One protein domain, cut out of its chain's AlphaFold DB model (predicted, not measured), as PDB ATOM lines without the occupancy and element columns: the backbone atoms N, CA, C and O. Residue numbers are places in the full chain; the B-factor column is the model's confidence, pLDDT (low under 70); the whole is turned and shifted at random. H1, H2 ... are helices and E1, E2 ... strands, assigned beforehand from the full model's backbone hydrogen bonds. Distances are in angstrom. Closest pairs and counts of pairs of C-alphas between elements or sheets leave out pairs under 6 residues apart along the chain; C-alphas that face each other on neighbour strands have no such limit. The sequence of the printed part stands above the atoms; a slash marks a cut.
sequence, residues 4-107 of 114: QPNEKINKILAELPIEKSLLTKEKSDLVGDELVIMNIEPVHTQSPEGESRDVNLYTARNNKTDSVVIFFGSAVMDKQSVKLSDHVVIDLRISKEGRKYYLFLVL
ATOM      1  N   GLN A   4     164.240 -76.053  61.303       37.94
ATOM      2  CA  GLN A   4     163.788 -77.047  62.266       37.94
ATOM      3  C   GLN A   4     162.395 -77.550  61.843       37.94
ATOM      4  O   GLN A   4     161.582 -76.747  61.384       37.94
ATOM      5  N   PRO A   5     162.059 -78.840  62.046       40.53
ATOM      6  CA  PRO A   5     160.756 -79.412  61.672       40.53
ATOM      7  C   PRO A   5     159.547 -78.601  62.171       40.53
ATOM      8  O   PRO A   5     158.495 -78.582  61.534       40.53
ATOM      9  N   ASN A   6     159.716 -77.883  63.285       49.44
ATOM     10  CA  ASN A   6     158.690 -77.044  63.894       49.44
ATOM     11  C   ASN A   6     158.363 -75.775  63.091       49.44
ATOM     12  O   ASN A   6     157.214 -75.342  63.111       49.44
ATOM     13  N   GLU A   7     159.311 -75.179  62.360       52.34
ATOM     14  CA  GLU A   7     159.048 -73.958  61.577       52.34
ATOM     15  C   GLU A   7     158.119 -74.232  60.397       52.34
ATOM     16  O   GLU A   7     157.224 -73.438  60.110       52.34
ATOM     17  N   LYS A   8     158.277 -75.391  59.752       51.00
ATOM     18  CA  LYS A   8     157.455 -75.776  58.605       51.00
ATOM     19  C   LYS A   8     156.014 -76.081  59.019       51.00
ATOM     20  O   LYS A   8     155.086 -75.628  58.358       51.00
ATOM     21  N   ILE A   9     155.830 -76.750  60.161       50.75
ATOM     22  CA  ILE A   9     154.506 -76.967  60.768       50.75
ATOM     23  C   ILE A   9     153.872 -75.621  61.126       50.75
ATOM     24  O   ILE A   9     152.738 -75.365  60.738       50.75
ATOM     25  N   ASN A  10     154.612 -74.725  61.785       51.59
ATOM     26  CA  ASN A  10     154.112 -73.395  62.145       51.59
ATOM     27  C   ASN A  10     153.710 -72.560  60.921       51.59
ATOM     28  O   ASN A  10     152.743 -71.803  60.989       51.59
ATOM     29  N   LYS A  11     154.409 -72.718  59.795       56.25
ATOM     30  CA  LYS A  11     154.076 -72.048  58.535       56.25
ATOM     31  C   LYS A  11     152.802 -72.608  57.894       56.25
ATOM     32  O   LYS A  11     151.945 -71.829  57.497       56.25
ATOM     33  N   ILE A  12     152.624 -73.931  57.887       53.06
ATOM     34  CA  ILE A  12     151.385 -74.584  57.421       53.06
ATOM     35  C   ILE A  12     150.191 -74.169  58.298       53.06
ATOM     36  O   ILE A  12     149.119 -73.863  57.784       53.06
ATOM     37  N   LEU A  13     150.385 -74.088  59.620       49.34
ATOM     38  CA  LEU A  13     149.372 -73.592  60.561       49.34
ATOM     39  C   LEU A  13     148.974 -72.131  60.285       49.34
ATOM     40  O   LEU A  13     147.828 -71.767  60.531       49.34
ATOM     41  N   ALA A  14     149.897 -71.305  59.779       54.00
ATOM     42  CA  ALA A  14     149.670 -69.888  59.489       54.00
ATOM     43  C   ALA A  14     148.976 -69.628  58.138       54.00
ATOM     44  O   ALA A  14     148.385 -68.565  57.956       54.00
ATOM     45  N   GLU A  15     149.040 -70.571  57.195       50.34
ATOM     46  CA  GLU A  15     148.454 -70.444  55.849       50.34
ATOM     47  C   GLU A  15     147.019 -71.007  55.754       50.34
ATOM     48  O   GLU A  15     146.333 -70.808  54.750       50.34
ATOM     49  N   LEU A  16     146.525 -71.674  56.806       44.34
ATOM     50  CA  LEU A  16     145.159 -72.196  56.875       44.34
ATOM     51  C   LEU A  16     144.178 -71.118  57.388       44.34
ATOM     52  O   LEU A  16     144.362 -70.601  58.492       44.34
ATOM     53  N   PRO A  17     143.090 -70.796  56.658       40.06
ATOM     54  CA  PRO A  17     142.088 -69.826  57.094       40.06
ATOM     55  C   PRO A  17     141.156 -70.476  58.126       40.06
ATOM     56  O   PRO A  17     140.035 -70.867  57.808       40.06
ATOM     57  N   ILE A  18     141.637 -70.691  59.353       44.53
ATOM     58  CA  ILE A  18     140.882 -71.412  60.384       44.53
ATOM     59  C   ILE A  18     141.040 -70.709  61.739       44.53
ATOM     60  O   ILE A  18     141.905 -71.037  62.543       44.53
ATOM     61  N   GLU A  19     140.129 -69.776  62.030       39.25
ATOM     62  CA  GLU A  19     139.951 -69.149  63.356       39.25
ATOM     63  C   GLU A  19     139.378 -70.107  64.431       39.25
ATOM     64  O   GLU A  19     139.065 -69.694  65.546       39.25
ATOM     65  N   LYS A  20     139.262 -71.412  64.154       40.03
ATOM     66  CA  LYS A  20     138.885 -72.428  65.149       40.03
ATOM     67  C   LYS A  20     140.105 -73.257  65.535       40.03
ATOM     68  O   LYS A  20     140.547 -74.091  64.757       40.03
ATOM     69  N   SER A  21     140.617 -72.997  66.741       43.91
ATOM     70  CA  SER A  21     141.752 -73.648  67.416       43.91
ATOM     71  C   SER A  21     142.293 -74.903  66.713       43.91
ATOM     72  O   SER A  21     141.782 -76.012  66.897       43.91
ATOM     73  N   LEU A  22     143.354 -74.729  65.930       46.97
ATOM     74  CA  LEU A  22     144.217 -75.826  65.514       46.97
ATOM     75  C   LEU A  22     144.817 -76.456  66.775       46.97
ATOM     76  O   LEU A  22     145.652 -75.857  67.450       46.97
ATOM     77  N   LEU A  23     144.322 -77.639  67.136       53.75
ATOM     78  CA  LEU A  23     144.794 -78.376  68.298       53.75
ATOM     79  C   LEU A  23     145.797 -79.423  67.825       53.75
ATOM     80  O   LEU A  23     145.430 -80.432  67.221       53.75
ATOM     81  N   THR A  24     147.067 -79.198  68.142       59.88
ATOM     82  CA  THR A  24     148.072 -80.260  68.116       59.88
ATOM     83  C   THR A  24     147.758 -81.209  69.272       59.88
ATOM     84  O   THR A  24     147.904 -80.834  70.432       59.88
ATOM     85  N   LYS A  25     147.269 -82.414  68.965       60.09
ATOM     86  CA  LYS A  25     146.934 -83.446  69.960       60.09
ATOM     87  C   LYS A  25     147.883 -84.632  69.865       60.09
ATOM     88  O   LYS A  25     148.382 -84.948  68.783       60.09
ATOM     89  N   GLU A  26     148.093 -85.324  70.983       63.72
ATOM     90  CA  GLU A  26     148.768 -86.618  70.952       63.72
ATOM     91  C   GLU A  26     147.850 -87.670  70.309       63.72
ATOM     92  O   GLU A  26     146.630 -87.631  70.464       63.72
ATOM     93  N   LYS A  27     148.420 -88.648  69.584       66.00
ATOM     94  CA  LYS A  27     147.636 -89.713  68.918       66.00
ATOM     95  C   LYS A  27     146.748 -90.497  69.892       66.00
ATOM     96  O   LYS A  27     145.708 -90.998  69.481       66.00
ATOM     97  N   SER A  28     147.150 -90.600  71.160       69.19
ATOM     98  CA  SER A  28     146.374 -91.216  72.242       69.19
ATOM     99  C   SER A  28     145.052 -90.510  72.517       69.19
ATOM    100  O   SER A  28     144.077 -91.185  72.835       69.19
ATOM    101  N   ASP A  29     144.998 -89.189  72.353       73.38
ATOM    102  CA  ASP A  29     143.799 -88.385  72.622       73.38
ATOM    103  C   ASP A  29     142.750 -88.502  71.510       73.38
ATOM    104  O   ASP A  29     141.627 -88.030  71.667       73.38
ATOM    105  N   LEU A  30     143.138 -89.089  70.374       76.12
ATOM    106  CA  LEU A  30     142.306 -89.294  69.189       76.12
ATOM    107  C   LEU A  30     141.815 -90.745  69.066       76.12
ATOM    108  O   LEU A  30     141.148 -91.092  68.092       76.12
ATOM    109  N   VAL A  31     142.176 -91.620  70.012       82.44
ATOM    110  CA  VAL A  31     141.799 -93.035  69.957       82.44
ATOM    111  C   VAL A  31     140.283 -93.174  70.091       82.44
ATOM    112  O   VAL A  31     139.694 -92.715  71.066       82.44
ATOM    113  N   GLY A  32     139.664 -93.846  69.121       81.25
ATOM    114  CA  GLY A  32     138.218 -94.054  69.048       81.25
ATOM    115  C   GLY A  32     137.428 -92.889  68.445       81.25
ATOM    116  O   GLY A  32     136.226 -93.046  68.233       81.25
ATOM    117  N   ASP A  33     138.071 -91.760  68.137       85.12
ATOM    118  CA  ASP A  33     137.420 -90.654  67.438       85.12
ATOM    119  C   ASP A  33     137.380 -90.920  65.927       85.12
ATOM    120  O   ASP A  33     138.358 -91.368  65.323       85.12
ATOM    121  N   GLU A  34     136.238 -90.610  65.312       88.31
ATOM    122  CA  GLU A  34     136.074 -90.638  63.861       88.31
ATOM    123  C   GLU A  34     136.582 -89.330  63.250       88.31
ATOM    124  O   GLU A  34     136.128 -88.228  63.591       88.31
ATOM    125  N   LEU A  35     137.539 -89.468  62.339       88.44
ATOM    126  CA  LEU A  35     138.235 -88.373  61.688       88.44
ATOM    127  C   LEU A  35     137.996 -88.435  60.180       88.44
ATOM    128  O   LEU A  35     138.139 -89.491  59.573       88.44
ATOM    129  N   VAL A  36     137.706 -87.293  59.565       89.50
ATOM    130  CA  VAL A  36     137.617 -87.167  58.104       89.50
ATOM    131  C   VAL A  36     138.895 -86.536  57.588       89.50
ATOM    132  O   VAL A  36     139.236 -85.419  57.989       89.50
ATOM    133  N   ILE A  37     139.608 -87.236  56.708       87.69
ATOM    134  CA  ILE A  37     140.865 -86.746  56.141       87.69
ATOM    135  C   ILE A  37     140.585 -85.577  55.196       87.69
ATOM    136  O   ILE A  37     139.845 -85.699  54.225       87.69
ATOM    137  N   MET A  38     141.197 -84.433  55.478       87.75
ATOM    138  CA  MET A  38     141.035 -83.202  54.701       87.75
ATOM    139  C   MET A  38     142.265 -82.866  53.863       87.75
ATOM    140  O   MET A  38     142.129 -82.251  52.811       87.75
ATOM    141  N   ASN A  39     143.457 -83.241  54.331       86.75
ATOM    142  CA  ASN A  39     144.709 -83.026  53.616       86.75
ATOM    143  C   ASN A  39     145.716 -84.139  53.929       86.75
ATOM    144  O   ASN A  39     145.724 -84.672  55.043       86.75
ATOM    145  N   ILE A  40     146.571 -84.451  52.954       86.12
ATOM    146  CA  ILE A  40     147.676 -85.406  53.073       86.12
ATOM    147  C   ILE A  40     148.905 -84.765  52.430       86.12
ATOM    148  O   ILE A  40     148.916 -84.527  51.224       86.12
ATOM    149  N   GLU A  41     149.939 -84.498  53.222       83.88
ATOM    150  CA  GLU A  41     151.186 -83.899  52.745       83.88
ATOM    151  C   GLU A  41     152.375 -84.836  53.009       83.88
ATOM    152  O   GLU A  41     152.624 -85.185  54.163       83.88
ATOM    153  N   PRO A  42     153.150 -85.241  51.989       83.69
ATOM    154  CA  PRO A  42     154.368 -86.009  52.210       83.69
ATOM    155  C   PRO A  42     155.436 -85.129  52.871       83.69
ATOM    156  O   PRO A  42     155.804 -84.070  52.361       83.69
ATOM    157  N   VAL A  43     155.971 -85.585  54.000       81.25
ATOM    158  CA  VAL A  43     156.987 -84.876  54.780       81.25
ATOM    159  C   VAL A  43     158.164 -85.786  55.112       81.25
ATOM    160  O   VAL A  43     158.008 -86.926  55.551       81.25
ATOM    161  N   HIS A  44     159.369 -85.244  54.943       79.50
ATOM    162  CA  HIS A  44     160.597 -85.884  55.390       79.50
ATOM    163  C   HIS A  44     160.833 -85.534  56.860       79.50
ATOM    164  O   HIS A  44     160.932 -84.357  57.217       79.50
ATOM    165  N   THR A  45     160.908 -86.542  57.723       70.31
ATOM    166  CA  THR A  45     161.122 -86.367  59.165       70.31
ATOM    167  C   THR A  45     162.256 -87.256  59.629       70.31
ATOM    168  O   THR A  45     162.466 -88.352  59.121       70.31
ATOM    169  N   GLN A  46     162.982 -86.771  60.630       65.62
ATOM    170  CA  GLN A  46     163.965 -87.552  61.356       65.62
ATOM    171  C   GLN A  46     163.373 -87.959  62.707       65.62
ATOM    172  O   GLN A  46     162.763 -87.130  63.390       65.62
ATOM    173  N   SER A  47     163.500 -89.232  63.074       60.59
ATOM    174  CA  SER A  47     163.125 -89.711  64.402       60.59
ATOM    175  C   SER A  47     164.084 -89.151  65.467       60.59
ATOM    176  O   SER A  47     165.193 -88.724  65.132       60.59
ATOM    177  N   PRO A  48     163.707 -89.160  66.760       52.50
ATOM    178  CA  PRO A  48     164.616 -88.791  67.848       52.50
ATOM    179  C   PRO A  48     165.889 -89.650  67.893       52.50
ATOM    180  O   PRO A  48     166.922 -89.186  68.368       52.50
ATOM    181  N   GLU A  49     165.829 -90.882  67.378       70.31
ATOM    182  CA  GLU A  49     166.981 -91.780  67.242       70.31
ATOM    183  C   GLU A  49     167.860 -91.463  66.014       70.31
ATOM    184  O   GLU A  49     168.875 -92.120  65.796       70.31
ATOM    185  N   GLY A  50     167.503 -90.446  65.223       70.56
ATOM    186  CA  GLY A  50     168.269 -89.987  64.065       70.56
ATOM    187  C   GLY A  50     167.890 -90.654  62.743       70.56
ATOM    188  O   GLY A  50     168.510 -90.347  61.723       70.56
ATOM    189  N   GLU A  51     166.877 -91.521  62.720       71.12
ATOM    190  CA  GLU A  51     166.453 -92.208  61.501       71.12
ATOM    191  C   GLU A  51     165.560 -91.307  60.645       71.12
ATOM    192  O   GLU A  51     164.459 -90.920  61.045       71.12
ATOM    193  N   SER A  52     166.031 -90.976  59.446       77.00
ATOM    194  CA  SER A  52     165.230 -90.280  58.441       77.00
ATOM    195  C   SER A  52     164.196 -91.215  57.825       77.00
ATOM    196  O   SER A  52     164.519 -92.322  57.393       77.00
ATOM    197  N   ARG A  53     162.957 -90.742  57.722       75.62
ATOM    198  CA  ARG A  53     161.872 -91.428  57.026       75.62
ATOM    199  C   ARG A  53     160.943 -90.437  56.339       75.62
ATOM    200  O   ARG A  53     160.654 -89.362  56.869       75.62
ATOM    201  N   ASP A  54     160.432 -90.847  55.190       77.81
ATOM    202  CA  ASP A  54     159.305 -90.185  54.549       77.81
ATOM    203  C   ASP A  54     158.016 -90.710  55.181       77.81
ATOM    204  O   ASP A  54     157.812 -91.922  55.282       77.81
ATOM    205  N   VAL A  55     157.166 -89.799  55.648       77.88
ATOM    206  CA  VAL A  55     155.827 -90.116  56.161       77.88
ATOM    207  C   VAL A  55     154.833 -89.117  55.599       77.88
ATOM    208  O   VAL A  55     155.205 -88.017  55.200       77.88
ATOM    209  N   ASN A  56     153.551 -89.452  55.628       80.94
ATOM    210  CA  ASN A  56     152.518 -88.462  55.343       80.94
ATOM    211  C   ASN A  56     152.121 -87.702  56.614       80.94
ATOM    212  O   ASN A  56     151.989 -88.288  57.686       80.94
ATOM    213  N   LEU A  57     151.908 -86.397  56.509       81.69
ATOM    214  CA  LEU A  57     151.252 -85.564  57.506       81.69
ATOM    215  C   LEU A  57     149.774 -85.461  57.133       81.69
ATOM    216  O   LEU A  57     149.437 -85.017  56.038       81.69
ATOM    217  N   TYR A  58     148.896 -85.874  58.038       83.44
ATOM    218  CA  TYR A  58     147.456 -85.850  57.820       83.44
ATOM    219  C   TYR A  58     146.848 -84.669  58.562       83.44
ATOM    220  O   TYR A  58     147.101 -84.475  59.754       83.44
ATOM    221  N   THR A  59     146.004 -83.908  57.874       87.00
ATOM    222  CA  THR A  59     145.063 -82.976  58.498       87.00
ATOM    223  C   THR A  59     143.681 -83.596  58.423       87.00
ATOM    224  O   THR A  59     143.229 -83.960  57.337       87.00
ATOM    225  N   ALA A  60     142.998 -83.710  59.557       87.38
ATOM    226  CA  ALA A  60     141.676 -84.309  59.625       87.38
ATOM    227  C   ALA A  60     140.720 -83.469  60.472       87.38
ATOM    228  O   ALA A  60     141.139 -82.741  61.372       87.38
ATOM    229  N   ARG A  61     139.421 -83.573  60.192       88.31
ATOM    230  CA  ARG A  61     138.360 -82.991  61.020       88.31
ATOM    231  C   ARG A  61     137.782 -84.070  61.916       88.31
ATOM    232  O   ARG A  61     137.406 -85.133  61.436       88.31
ATOM    233  N   ASN A  62     137.706 -83.790  63.207       85.62
ATOM    234  CA  ASN A  62     137.037 -84.659  64.160       85.62
ATOM    235  C   ASN A  62     135.524 -84.439  64.074       85.62
ATOM    236  O   ASN A  62     135.046 -83.338  64.352       85.62
ATOM    237  N   ASN A  63     134.770 -85.476  63.706       81.12
ATOM    238  CA  ASN A  63     133.320 -85.365  63.510       81.12
ATOM    239  C   ASN A  63     132.555 -85.086  64.814       81.12
ATOM    240  O   ASN A  63     131.467 -84.516  64.777       81.12
ATOM    241  N   LYS A  64     133.114 -85.451  65.973       79.81
ATOM    242  CA  LYS A  64     132.472 -85.270  67.279       79.81
ATOM    243  C   LYS A  64     132.646 -83.856  67.824       79.81
ATOM    244  O   LYS A  64     131.714 -83.299  68.399       79.81
ATOM    245  N   THR A  65     133.847 -83.297  67.701       79.38
ATOM    246  CA  THR A  65     134.208 -82.003  68.310       79.38
ATOM    247  C   THR A  65     134.276 -80.857  67.313       79.38
ATOM    248  O   THR A  65     134.501 -79.723  67.727       79.38
ATOM    249  N   ASP A  66     134.125 -81.136  66.017       75.06
ATOM    250  CA  ASP A  66     134.315 -80.171  64.930       75.06
ATOM    251  C   ASP A  66     135.732 -79.558  64.876       75.06
ATOM    252  O   ASP A  66     135.974 -78.552  64.211       75.06
ATOM    253  N   SER A  67     136.694 -80.147  65.594       79.94
ATOM    254  CA  SER A  67     138.060 -79.630  65.677       79.94
ATOM    255  C   SER A  67     138.928 -80.160  64.544       79.94
ATOM    256  O   SER A  67     138.830 -81.335  64.181       79.94
ATOM    257  N   VAL A  68     139.844 -79.327  64.058       80.25
ATOM    258  CA  VAL A  68     140.881 -79.738  63.108       80.25
ATOM    259  C   VAL A  68     142.088 -80.274  63.868       80.25
ATOM    260  O   VAL A  68     142.576 -79.638  64.802       80.25
ATOM    261  N   VAL A  69     142.555 -81.452  63.463       79.06
ATOM    262  CA  VAL A  69     143.700 -82.148  64.054       79.06
ATOM    263  C   VAL A  69     144.748 -82.426  62.985       79.06
ATOM    264  O   VAL A  69     144.418 -82.753  61.844       79.06
ATOM    265  N   ILE A  70     146.020 -82.298  63.360       78.75
ATOM    266  CA  ILE A  70     147.161 -82.618  62.501       78.75
ATOM    267  C   ILE A  70     147.976 -83.715  63.176       78.75
ATOM    268  O   ILE A  70     148.311 -83.602  64.355       78.75
ATOM    269  N   PHE A  71     148.302 -84.776  62.440       76.31
ATOM    270  CA  PHE A  71     149.111 -85.873  62.963       76.31
ATOM    271  C   PHE A  71     149.949 -86.543  61.870       76.31
ATOM    272  O   PHE A  71     149.541 -86.665  60.719       76.31
ATOM    273  N   PHE A  72     151.135 -87.024  62.244       74.75
ATOM    274  CA  PHE A  72     151.977 -87.817  61.349       74.75
ATOM    275  C   PHE A  72     151.394 -89.213  61.135       74.75
ATOM    276  O   PHE A  72     150.949 -89.861  62.086       74.75
ATOM    277  N   GLY A  73     151.491 -89.724  59.917       71.25
ATOM    278  CA  GLY A  73     151.197 -91.098  59.548       71.25
ATOM    279  C   GLY A  73     152.037 -92.108  60.317       71.25
ATOM    280  O   GLY A  73     153.064 -91.794  60.925       71.25
ATOM    281  N   SER A  74     151.571 -93.351  60.333       68.50
ATOM    282  CA  SER A  74     152.436 -94.491  60.625       68.50
ATOM    283  C   SER A  74     152.833 -95.166  59.314       68.50
ATOM    284  O   SER A  74     152.095 -95.104  58.336       68.50
ATOM    285  N   ALA A  75     153.934 -95.920  59.320       63.50
ATOM    286  CA  ALA A  75     154.331 -96.737  58.169       63.50
ATOM    287  C   ALA A  75     153.241 -97.740  57.724       63.50
ATOM    288  O   ALA A  75     153.285 -98.253  56.610       63.50
ATOM    289  N   VAL A  76     152.276 -98.051  58.600       61.81
ATOM    290  CA  VAL A  76     151.109 -98.883  58.277       61.81
ATOM    291  C   VAL A  76     150.036 -98.065  57.554       61.81
ATOM    292  O   VAL A  76     149.488 -98.562  56.578       61.81
ATOM    293  N   MET A  77     149.775 -96.820  57.968       66.44
ATOM    294  CA  MET A  77     148.859 -95.920  57.248       66.44
ATOM    295  C   MET A  77     149.332 -95.636  55.833       66.44
ATOM    296  O   MET A  77     148.544 -95.711  54.897       66.44
ATOM    297  N   ASP A  78     150.623 -95.349  55.679       65.31
ATOM    298  CA  ASP A  78     151.176 -94.964  54.382       65.31
ATOM    299  C   ASP A  78     151.067 -96.112  53.361       65.31
ATOM    300  O   ASP A  78     150.990 -95.879  52.158       65.31
ATOM    301  N   LYS A  79     150.959 -97.361  53.836       67.31
ATOM    302  CA  LYS A  79     150.685 -98.544  53.006       67.31
ATOM    303  C   LYS A  79     149.203 -98.780  52.713       67.31
ATOM    304  O   LYS A  79     148.905 -99.506  51.772       67.31
ATOM    305  N   GLN A  80     148.288 -98.225  53.506       66.50
ATOM    306  CA  GLN A  80     146.843 -98.423  53.345       66.50
ATOM    307  C   GLN A  80     146.209 -97.481  52.308       66.50
ATOM    308  O   GLN A  80     145.006 -97.563  52.086       66.50
ATOM    309  N   SER A  81     147.003 -96.631  51.641       72.38
ATOM    310  CA  SER A  81     146.538 -95.725  50.578       72.38
ATOM    311  C   SER A  81     145.358 -94.842  51.001       72.38
ATOM    312  O   SER A  81     144.435 -94.648  50.214       72.38
ATOM    313  N   VAL A  82     145.405 -94.317  52.230       79.44
ATOM    314  CA  VAL A  82     144.430 -93.348  52.756       79.44
ATOM    315  C   VAL A  82     144.306 -92.165  51.791       79.44
ATOM    316  O   VAL A  82     145.317 -91.635  51.323       79.44
ATOM    317  N   LYS A  83     143.075 -91.756  51.490       84.38
ATOM    318  CA  LYS A  83     142.732 -90.686  50.549       84.38
ATOM    319  C   LYS A  83     142.055 -89.519  51.259       84.38
ATOM    320  O   LYS A  83     141.661 -89.590  52.421       84.38
ATOM    321  N   LEU A  84     141.923 -88.416  50.528       85.19
ATOM    322  CA  LEU A  84     141.074 -87.306  50.944       85.19
ATOM    323  C   LEU A  84     139.628 -87.784  51.085       85.19
ATOM    324  O   LEU A  84     139.177 -88.625  50.314       85.19
ATOM    325  N   SER A  85     138.920 -87.221  52.061       87.00
ATOM    326  CA  SER A  85     137.541 -87.564  52.418       87.00
ATOM    327  C   SER A  85     137.335 -88.964  52.998       87.00
ATOM    328  O   SER A  85     136.206 -89.283  53.363       87.00
ATOM    329  N   ASP A  86     138.386 -89.772  53.165       86.56
ATOM    330  CA  ASP A  86     138.264 -91.028  53.899       86.56
ATOM    331  C   ASP A  86     137.898 -90.758  55.361       86.56
ATOM    332  O   ASP A  86     138.434 -89.852  56.013       86.56
ATOM    333  N   HIS A  87     137.000 -91.592  55.881       86.81
ATOM    334  CA  HIS A  87     136.667 -91.628  57.298       86.81
ATOM    335  C   HIS A  87     137.559 -92.662  57.972       86.81
ATOM    336  O   HIS A  87     137.530 -93.845  57.618       86.81
ATOM    337  N   VAL A  88     138.343 -92.228  58.952       85.00
ATOM    338  CA  VAL A  88     139.293 -93.077  59.666       85.00
ATOM    339  C   VAL A  88     139.043 -93.038  61.166       85.00
ATOM    340  O   VAL A  88     138.608 -92.030  61.716       85.00
ATOM    341  N   VAL A  89     139.380 -94.133  61.838       85.75
ATOM    342  CA  VAL A  89     139.483 -94.193  63.299       85.75
ATOM    343  C   VAL A  89     140.890 -94.612  63.682       85.75
ATOM    344  O   VAL A  89     141.496 -95.485  63.052       85.75
ATOM    345  N   ILE A  90     141.405 -93.988  64.738       79.38
ATOM    346  CA  ILE A  90     142.665 -94.367  65.369       79.38
ATOM    347  C   ILE A  90     142.346 -95.340  66.504       79.38
ATOM    348  O   ILE A  90     141.552 -95.035  67.386       79.38
ATOM    349  N   ASP A  91     142.958 -96.515  66.494       79.44
ATOM    350  CA  ASP A  91     142.869 -97.520  67.552       79.44
ATOM    351  C   ASP A  91     144.250 -97.703  68.201       79.44
ATOM    352  O   ASP A  91     145.289 -97.539  67.557       79.44
ATOM    353  N   LEU A  92     144.287 -98.046  69.487       79.19
ATOM    354  CA  LEU A  92     145.520 -98.312  70.227       79.19
ATOM    355  C   LEU A  92     145.603 -99.801  70.550       79.19
ATOM    356  O   LEU A  92     144.818-100.338  71.329       79.19
ATOM    357  N   ARG A  93     146.617-100.471  70.004       73.94
ATOM    358  CA  ARG A  93     146.908-101.877  70.288       73.94
ATOM    359  C   ARG A  93     148.138-102.002  71.171       73.94
ATOM    360  O   ARG A  93     149.097-101.241  71.056       73.94
ATOM    361  N   ILE A  94     148.104-102.995  72.050       74.81
ATOM    362  CA  ILE A  94     149.217-103.354  72.924       74.81
ATOM    363  C   ILE A  94     149.660-104.767  72.545       74.81
ATOM    364  O   ILE A  94     148.847-105.691  72.509       74.81
ATOM    365  N   SER A  95     150.941-104.930  72.213       71.38
ATOM    366  CA  SER A  95     151.548-106.237  71.943       71.38
ATOM    367  C   SER A  95     151.480-107.157  73.155       71.38
ATOM    368  O   SER A  95     151.381-106.704  74.295       71.38
ATOM    369  N   LYS A  96     151.683-108.457  72.919       73.69
ATOM    370  CA  LYS A  96     151.945-109.416  74.004       73.69
ATOM    371  C   LYS A  96     153.184-109.048  74.837       73.69
ATOM    372  O   LYS A  96     153.270-109.440  75.991       73.69
ATOM    373  N   GLU A  97     154.108-108.273  74.268       82.00
ATOM    374  CA  GLU A  97     155.339-107.775  74.897       82.00
ATOM    375  C   GLU A  97     155.157-106.389  75.558       82.00
ATOM    376  O   GLU A  97     156.132-105.760  75.958       82.00
ATOM    377  N   GLY A  98     153.929-105.856  75.635       73.44
ATOM    378  CA  GLY A  98     153.624-104.561  76.267       73.44
ATOM    379  C   GLY A  98     153.897-103.315  75.411       73.44
ATOM    380  O   GLY A  98     153.554-102.203  75.807       73.44
ATOM    381  N   ARG A  99     154.465-103.469  74.210       67.88
ATOM    382  CA  ARG A  99     154.661-102.370  73.246       67.88
ATOM    383  C   ARG A  99     153.326-101.819  72.743       67.88
ATOM    384  O   ARG A  99     152.483-102.593  72.296       67.88
ATOM    385  N   LYS A 100     153.164-100.497  72.791       64.44
ATOM    386  CA  LYS A 100     152.000 -99.765  72.270       64.44
ATOM    387  C   LYS A 100     152.200 -99.427  70.794       64.44
ATOM    388  O   LYS A 100     153.269 -98.953  70.419       64.44
ATOM    389  N   TYR A 101     151.169 -99.606  69.978       66.75
ATOM    390  CA  TYR A 101     151.161 -99.155  68.590       66.75
ATOM    391  C   TYR A 101     149.759 -98.752  68.140       66.75
ATOM    392  O   TYR A 101     148.762 -99.361  68.520       66.75
ATOM    393  N   TYR A 102     149.706 -97.707  67.319       67.25
ATOM    394  CA  TYR A 102     148.462 -97.148  66.808       67.25
ATOM    395  C   TYR A 102     148.097 -97.811  65.484       67.25
ATOM    396  O   TYR A 102     148.895 -97.811  64.541       67.25
ATOM    397  N   LEU A 103     146.898 -98.376  65.430       67.75
ATOM    398  CA  LEU A 103     146.287 -98.905  64.224       67.75
ATOM    399  C   LEU A 103     145.357 -97.840  63.651       67.75
ATOM    400  O   LEU A 103     144.629 -97.189  64.387       67.75
ATOM    401  N   PHE A 104     145.376 -97.681  62.338       71.06
ATOM    402  CA  PHE A 104     144.403 -96.859  61.638       71.06
ATOM    403  C   PHE A 104     143.455 -97.781  60.893       71.06
ATOM    404  O   PHE A 104     143.892 -98.746  60.262       71.06
ATOM    405  N   LEU A 105     142.167 -97.498  61.025       68.81
ATOM    406  CA  LEU A 105     141.091 -98.239  60.394       68.81
ATOM    407  C   LEU A 105     140.345 -97.280  59.477       68.81
ATOM    408  O   LEU A 105     139.744 -96.322  59.958       68.81
ATOM    409  N   VAL A 106     140.393 -97.530  58.170       70.12
ATOM    410  CA  VAL A 106     139.533 -96.839  57.205       70.12
ATOM    411  C   VAL A 106     138.129 -97.430  57.341       70.12
ATOM    412  O   VAL A 106     137.936 -98.621  57.100       70.12
ATOM    413  N   LEU A 107     137.167 -96.622  57.784       66.50
ATOM    414  CA  LEU A 107     135.776 -97.039  57.978       66.50
ATOM    415  C   LEU A 107     134.989 -97.001  56.669       66.50
ATOM    416  O   LEU A 107     134.205 -97.903  56.386       66.50
TER     417      LEU A 107
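This is residues 4 to 107 of the 114 residues of an uncharacterized protein of Thermoplasmatales archaeon E-plasma (UniProt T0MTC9). One antiparallel sheet of five strands, in the order E3, E2, E1, E4, E5, is strongly twisted and curled like part of a barrel; it stays open between its edge strands E3 and E5, and the short helix H2 sits at that opening, near E3, E4 and E5. E1 bends sharply, pairing with E4 near its beginning and with E2 along nearly its whole length, while the longer helix H1 lies loosely over the E3, E2, E1 side, on the same face as H2. The printed part has 104 residues with two named helices and five named strands, in the order H1, H2, E1, E2, E3, E4, E5, and its class is mixed, helices and strands. It is compact, with a radius of gyration of the C-alphas of 14.0 A and spans of 44 by 34 by 23 A.

E1, residues 34 to 46, is 28.2 A long, begins at C-alpha 34, (136.074, -90.638, 63.861), and bends by 85 degrees at residue 38. E2, residues 52 to 62, measures 29.3 A, and E3, residues 68 to 72, 13.8 A. E4, residues 87 to 94, measures 23.2 A; E5, residues 100 to 107, measures 21.8 A and ends at (135.776, -97.039, 57.978). H1, residues 5 to 15, measures 16.3 A and begins at (160.756, -79.412, 61.672); H2, residues 27 to 30, measures 5.4 A.

E1, E2 and E3 form a meander, each strand the antiparallel neighbour of the one before, and with E4 a Greek key, in which E4 is the antiparallel neighbour of E1. In the hairpin E1 and E2, N 43 and O 55 are 2.8 A apart; in the hairpin E2 and E3, N 60 and O 69 are 2.9 A apart. Between E1 and E4, N 35 and O 88 are 2.8 A apart, and in the hairpin E4 and E5, N 91 and O 103 are 2.8 A apart. E3 and E5 are apart. H2 is on the sheet at a height of 5.8 A; its closest C-alphas with E4 are those of Leu 30 and Ile 90, 6.4 A. H1 is on the sheet at a height of 10.4 A, and its closest C-alphas with E1 are those of Pro 5 and Thr 45, 7.4 A. H1 and H2 are apart. In H1, 6 of 7 O i to N i+4 pairs are within hydrogen-bond range; H2 is too short for such a pair.

The C-alphas farthest apart, those of Pro 17 and Lys 96, are 44.2 A apart. The printed part has no cut. The links H1 to H2 and E3 to E4 are long. The mean pLDDT of the printed part is 70.6, with 42 residues under 70, among them residues 4 to 28 and 74 to 80.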